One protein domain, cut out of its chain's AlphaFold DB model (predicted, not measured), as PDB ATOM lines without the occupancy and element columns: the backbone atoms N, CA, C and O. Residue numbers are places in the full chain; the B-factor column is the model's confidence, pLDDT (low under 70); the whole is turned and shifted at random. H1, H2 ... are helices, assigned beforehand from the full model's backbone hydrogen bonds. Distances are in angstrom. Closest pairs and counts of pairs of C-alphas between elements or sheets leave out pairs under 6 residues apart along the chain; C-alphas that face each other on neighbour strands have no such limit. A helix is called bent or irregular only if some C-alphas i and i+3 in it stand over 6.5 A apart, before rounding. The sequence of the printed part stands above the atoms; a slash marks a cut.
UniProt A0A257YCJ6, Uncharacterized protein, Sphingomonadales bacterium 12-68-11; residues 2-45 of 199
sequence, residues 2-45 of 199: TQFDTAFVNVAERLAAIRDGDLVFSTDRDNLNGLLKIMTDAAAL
ATOM      1  N   THR A   2     172.406 181.973 140.369       73.31
ATOM      2  CA  THR A   2     172.809 183.013 139.403       73.31
ATOM      3  C   THR A   2     174.302 183.316 139.537       73.31
ATOM      4  O   THR A   2     174.870 183.182 140.614       73.31
ATOM      5  N   GLN A   3     174.953 183.767 138.459       75.31
ATOM      6  CA  GLN A   3     176.372 184.157 138.497       75.31
ATOM      7  C   GLN A   3     176.644 185.282 139.516       75.31
ATOM      8  O   GLN A   3     177.738 185.372 140.063       75.31
ATOM      9  N   PHE A   4     175.637 186.120 139.775       73.94
ATOM     10  CA  PHE A   4     175.667 187.154 140.807       73.94
ATOM     11  C   PHE A   4     175.690 186.556 142.217       73.94
ATOM     12  O   PHE A   4     176.508 186.962 143.034       73.94
ATOM     13  N   ASP A   5     174.835 185.568 142.490       77.56
ATOM     14  CA  ASP A   5     174.802 184.893 143.788       77.56
ATOM     15  C   ASP A   5     176.159 184.254 144.101       77.56
ATOM     16  O   ASP A   5     176.760 184.568 145.122       77.56
ATOM     17  N   THR A   6     176.719 183.481 143.168       77.75
ATOM     18  CA  THR A   6     178.039 182.853 143.346       77.75
ATOM     19  C   THR A   6     179.171 183.864 143.545       77.75
ATOM     20  O   THR A   6     180.133 183.566 144.240       77.75
ATOM     21  N   ALA A   7     179.087 185.043 142.925       70.94
ATOM     22  CA  ALA A   7     180.148 186.044 143.004       70.94
ATOM     23  C   ALA A   7     180.054 186.952 144.238       70.94
ATOM     24  O   ALA A   7     181.079 187.492 144.643       70.94
ATOM     25  N   PHE A   8     178.859 187.156 144.803       72.62
ATOM     26  CA  PHE A   8     178.641 188.254 145.750       72.62
ATOM     27  C   PHE A   8     177.852 187.889 147.006       72.62
ATOM     28  O   PHE A   8     178.097 188.482 148.050       72.62
ATOM     29  N   VAL A   9     176.908 186.949 146.946       82.25
ATOM     30  CA  VAL A   9     176.042 186.645 148.102       82.25
ATOM     31  C   VAL A   9     176.415 185.305 148.729       82.25
ATOM     32  O   VAL A   9     176.467 185.195 149.949       82.25
ATOM     33  N   ASN A  10     176.726 184.314 147.896       85.06
ATOM     34  CA  ASN A  10     177.029 182.932 148.246       85.06
ATOM     35  C   ASN A  10     175.986 182.304 149.183       85.06
ATOM     36  O   ASN A  10     176.300 181.786 150.257       85.06
ATOM     37  N   VAL A  11     174.712 182.368 148.776       86.06
ATOM     38  CA  VAL A  11     173.572 181.943 149.606       86.06
ATOM     39  C   VAL A  11     173.721 180.505 150.112       86.06
ATOM     40  O   VAL A  11     173.401 180.234 151.265       86.06
ATOM     41  N   ALA A  12     174.220 179.580 149.287       86.44
ATOM     42  CA  ALA A  12     174.356 178.176 149.679       86.44
ATOM     43  C   ALA A  12     175.335 177.978 150.849       86.44
ATOM     44  O   ALA A  12     175.025 177.243 151.784       86.44
ATOM     45  N   GLU A  13     176.484 178.657 150.817       87.62
ATOM     46  CA  GLU A  13     177.486 178.597 151.887       87.62
ATOM     47  C   GLU A  13     176.957 179.241 153.172       87.62
ATOM     48  O   GLU A  13     177.062 178.659 154.248       87.62
ATOM     49  N   ARG A  14     176.286 180.393 153.056       87.94
ATOM     50  CA  ARG A  14     175.665 181.072 154.202       87.94
ATOM     51  C   ARG A  14     174.587 180.227 154.868       87.94
ATOM     52  O   ARG A  14     174.552 180.129 156.088       87.94
ATOM     53  N   LEU A  15     173.716 179.597 154.078       88.94
ATOM     54  CA  LEU A  15     172.676 178.712 154.605       88.94
ATOM     55  C   LEU A  15     173.270 177.471 155.277       88.94
ATOM     56  O   LEU A  15     172.734 177.034 156.294       88.94
ATOM     57  N   ALA A  16     174.367 176.925 154.743       90.75
ATOM     58  CA  ALA A  16     175.098 175.842 155.395       90.75
ATOM     59  C   ALA A  16     175.678 176.302 156.743       90.75
ATOM     60  O   ALA A  16     175.387 175.676 157.754       90.75
ATOM     61  N   ALA A  17     176.360 177.450 156.790       87.94
ATOM     62  CA  ALA A  17     176.909 178.013 158.027       87.94
ATOM     63  C   ALA A  17     175.828 178.329 159.081       87.94
ATOM     64  O   ALA A  17     176.032 178.105 160.270       87.94
ATOM     65  N   ILE A  18     174.649 178.803 158.662       88.94
ATOM     66  CA  ILE A  18     173.510 179.023 159.572       88.94
ATOM     67  C   ILE A  18     172.996 177.698 160.132       88.94
ATOM     68  O   ILE A  18     172.704 177.598 161.322       88.94
ATOM     69  N   ARG A  19     172.869 176.675 159.279       91.00
ATOM     70  CA  ARG A  19     172.422 175.343 159.698       91.00
ATOM     71  C   ARG A  19     173.411 174.703 160.670       91.00
ATOM     72  O   ARG A  19     172.984 174.057 161.620       91.00
ATOM     73  N   ASP A  20     174.700 174.886 160.416       92.44
ATOM     74  CA  ASP A  20     175.780 174.277 161.186       92.44
ATOM     75  C   ASP A  20     176.082 175.075 162.481       92.44
ATOM     76  O   ASP A  20     176.782 174.588 163.363       92.44
ATOM     77  N   GLY A  21     175.458 176.251 162.653       86.00
ATOM     78  CA  GLY A  21     175.518 177.075 163.868       86.00
ATOM     79  C   GLY A  21     176.649 178.107 163.886       86.00
ATOM     80  O   GLY A  21     176.740 178.892 164.828       86.00
ATOM     81  N   ASP A  22     177.462 178.150 162.833       85.31
ATOM     82  CA  ASP A  22     178.592 179.070 162.679       85.31
ATOM     83  C   ASP A  22     178.147 180.514 162.394       85.31
ATOM     84  O   ASP A  22     178.904 181.464 162.604       85.31
ATOM     85  N   LEU A  23     176.910 180.701 161.916       85.44
ATOM     86  CA  LEU A  23     176.364 182.007 161.553       85.44
ATOM     87  C   LEU A  23     174.968 182.237 162.145       85.44
ATOM     88  O   LEU A  23     174.046 181.441 161.974       85.44
ATOM     89  N   VAL A  24     174.776 183.384 162.796       89.62
ATOM     90  CA  VAL A  24     173.477 183.775 163.363       89.62
ATOM     91  C   VAL A  24     172.628 184.463 162.294       89.62
ATOM     92  O   VAL A  24     172.978 185.543 161.819       89.62
ATOM     93  N   PHE A  25     171.471 183.881 161.960       87.56
ATOM     94  CA  PHE A  25     170.590 184.373 160.889       87.56
ATOM     95  C   PHE A  25     170.191 185.851 161.031       87.56
ATOM     96  O   PHE A  25     170.185 186.577 160.041       87.56
ATOM     97  N   SER A  26     169.853 186.314 162.239       86.69
ATOM     98  CA  SER A  26     169.446 187.711 162.454       86.69
ATOM     99  C   SER A  26     170.577 188.684 162.132       86.69
ATOM    100  O   SER A  26     170.370 189.634 161.380       86.69
ATOM    101  N   THR A  27     171.778 188.403 162.640       85.81
ATOM    102  CA  THR A  27     172.980 189.198 162.379       85.81
ATOM    103  C   THR A  27     173.333 189.171 160.899       85.81
ATOM    104  O   THR A  27     173.636 190.207 160.313       85.81
ATOM    105  N   ASP A  28     173.240 188.000 160.269       86.06
ATOM    106  CA  ASP A  28     173.544 187.855 158.852       86.06
ATOM    107  C   ASP A  28     172.590 188.650 157.958       86.06
ATOM    108  O   ASP A  28     173.011 189.381 157.060       86.06
ATOM    109  N   ARG A  29     171.291 188.568 158.252       88.31
ATOM    110  CA  ARG A  29     170.254 189.346 157.575       88.31
ATOM    111  C   ARG A  29     170.507 190.844 157.714       88.31
ATOM    112  O   ARG A  29     170.392 191.577 156.734       88.31
ATOM    113  N   ASP A  30     170.835 191.306 158.914       88.50
ATOM    114  CA  ASP A  30     171.055 192.728 159.170       88.50
ATOM    115  C   ASP A  30     172.329 193.226 158.457       88.50
ATOM    116  O   ASP A  30     172.310 194.302 157.852       88.50
ATOM    117  N   ASN A  31     173.381 192.401 158.397       84.69
ATOM    118  CA  ASN A  31     174.586 192.665 157.604       84.69
ATOM    119  C   ASN A  31     174.290 192.743 156.098       84.69
ATOM    120  O   ASN A  31     174.765 193.656 155.422       84.69
ATOM    121  N   LEU A  32     173.479 191.827 155.560       87.81
ATOM    122  CA  LEU A  32     173.073 191.847 154.150       87.81
ATOM    123  C   LEU A  32     172.217 193.073 153.814       87.81
ATOM    124  O   LEU A  32     172.415 193.695 152.770       87.81
ATOM    125  N   ASN A  33     171.303 193.459 154.703       89.56
ATOM    126  CA  ASN A  33     170.510 194.679 154.549       89.56
ATOM    127  C   ASN A  33     171.392 195.935 154.593       89.56
ATOM    128  O   ASN A  33     171.199 196.858 153.798       89.56
ATOM    129  N   GLY A  34     172.379 195.961 155.493       87.94
ATOM    130  CA  GLY A  34     173.375 197.026 155.580       87.94
ATOM    131  C   GLY A  34     174.202 197.148 154.302       87.94
ATOM    132  O   GLY A  34     174.307 198.244 153.743       87.94
ATOM    133  N   LEU A  35     174.713 196.021 153.796       87.06
ATOM    134  CA  LEU A  35     175.432 195.948 152.527       87.06
ATOM    135  C   LEU A  35     174.564 196.473 151.378       87.06
ATOM    136  O   LEU A  35     174.986 197.376 150.660       87.06
ATOM    137  N   LEU A  36     173.334 195.968 151.234       89.69
ATOM    138  CA  LEU A  36     172.417 196.392 150.175       89.69
ATOM    139  C   LEU A  36     172.180 197.906 150.202       89.69
ATOM    140  O   LEU A  36     172.238 198.558 149.157       89.69
ATOM    141  N   LYS A  37     171.948 198.473 151.389       91.31
ATOM    142  CA  LYS A  37     171.742 199.913 151.559       91.31
ATOM    143  C   LYS A  37     172.974 200.710 151.129       91.31
ATOM    144  O   LYS A  37     172.861 201.578 150.272       91.31
ATOM    145  N   ILE A  38     174.150 200.377 151.657       88.38
ATOM    146  CA  ILE A  38     175.390 201.110 151.363       88.38
ATOM    147  C   ILE A  38     175.758 201.010 149.887       88.38
ATOM    148  O   ILE A  38     176.183 201.996 149.292       88.38
ATOM    149  N   MET A  39     175.560 199.849 149.268       87.81
ATOM    150  CA  MET A  39     175.795 199.690 147.834       87.81
ATOM    151  C   MET A  39     174.798 200.489 146.994       87.81
ATOM    152  O   MET A  39     175.182 201.057 145.971       87.81
ATOM    153  N   THR A  40     173.539 200.577 147.429       89.50
ATOM    154  CA  THR A  40     172.520 201.416 146.781       89.50
ATOM    155  C   THR A  40     172.890 202.897 146.879       89.50
ATOM    156  O   THR A  40     172.861 203.609 145.873       89.50
ATOM    157  N   ASP A  41     173.322 203.346 148.056       90.56
ATOM    158  CA  ASP A  41     173.776 204.717 148.285       90.56
ATOM    159  C   ASP A  41     175.037 205.022 147.454       90.56
ATOM    160  O   ASP A  41     175.110 206.042 146.764       90.56
ATOM    161  N   ALA A  42     175.999 204.094 147.416       89.00
ATOM    162  CA  ALA A  42     177.209 204.205 146.606       89.00
ATOM    163  C   ALA A  42     176.904 204.255 145.102       89.00
ATOM    164  O   ALA A  42     177.565 204.987 144.361       89.00
ATOM    165  N   ALA A  43     175.882 203.533 144.634       88.81
ATOM    166  CA  ALA A  43     175.421 203.587 143.248       88.81
ATOM    167  C   ALA A  43     174.798 204.946 142.884       88.81
ATOM    168  O   ALA A  43     174.830 205.359 141.719       88.81
ATOM    169  N   ALA A  44     174.253 205.669 143.867       91.56
ATOM    170  CA  ALA A  44     173.694 206.997 143.663       91.56
ATOM    171  C   ALA A  44     174.765 208.098 143.550       91.56
ATOM    172  O   ALA A  44     174.456 209.168 143.004       91.56
ATOM    173  N   LEU A  45     176.001 207.841 144.001       93.00
ATOM    174  CA  LEU A  45     177.087 208.821 144.007       93.00
ATOM    175  C   LEU A  45     177.445 209.308 142.588       93.00
ATOM    176  O   LEU A  45     177.499 208.504 141.647       93.00
TER     177      LEU A  45
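Overview. This is residues 2 to 45 of the 199 residues of an uncharacterized protein of Sphingomonadales bacterium 12-68-11 (UniProt A0A257YCJ6). Three helices make an open, flat hook: the long helix H3 and the shorter H2 form the two arms of a narrow V, joined by the turn at residues 21 to 24, and the short helix H1 is set at an angle on the far end of H2. No two helices clearly touch, and residues 33 to 45, most of H3 and the last printed residue, stick out past the rest. The printed part has 44 residues with three named helices, H1, H2 and H3 in that order, and no named strand; the class is all helix. It is loose, with a radius of gyration of the C-alphas of 12.1 A, and its C-alphas span 39 by 24 by 9 A.

Along the chain. Begin at Thr 2, then find C-alpha 3 at (176.372, 184.157, 138.497), where H1 starts; it takes residues 3 to 9. H1 is neither bent nor irregular, but only just: C-alphas 6 and 9 are 6.4 A apart. After Asn 10 look for C-alpha 11 at (173.572, 181.943, 149.606), where H2 begins; it takes residues 11 to 20 and measures 14.1 A from first to last C-alpha. Past residues 21 to 24 comes H3, residues 25 to 44, the longest helix at 28.6 A from first to last C-alpha; its last C-alpha is at (173.694, 206.997, 143.663).

Arrangement. Start at H1 and H2, which are close but not clearly touching; their closest C-alphas, those of Asp 5 and Val 11, are 6.6 A apart. The two run the same way at a steep tilt of 43 degrees. Go on to H2 and H3, also close but not clearly touching, where the closest C-alphas, those of Ile 18 and Phe 25, are 6.2 A apart. They run opposite ways at a shallow tilt of 25 degrees, with their centres 18.2 A apart. H1 and H3 are apart. Read the backbone O and N atoms along H1, H2 and H3 and you will find every O i to N i+4 pair within hydrogen-bond range.

Size, cuts and confidence. Look to Asp 20 and Leu 45 for the two C-alphas farthest apart, at 38.6 A. The first and last printed C-alphas, those of Thr 2 and Leu 45, are 26.6 A apart. Residues 3 to 8, which belong to H1, stand free, and so do residues 33 to 45, of which 33 to 44 belong to H3. The links H1 to H2 and H2 to H3 are both tight, and the printed part has no cut. In the B-factor column the mean pLDDT of the printed part is 86.0; H1 has a mean of 76, and no printed residue is under 70.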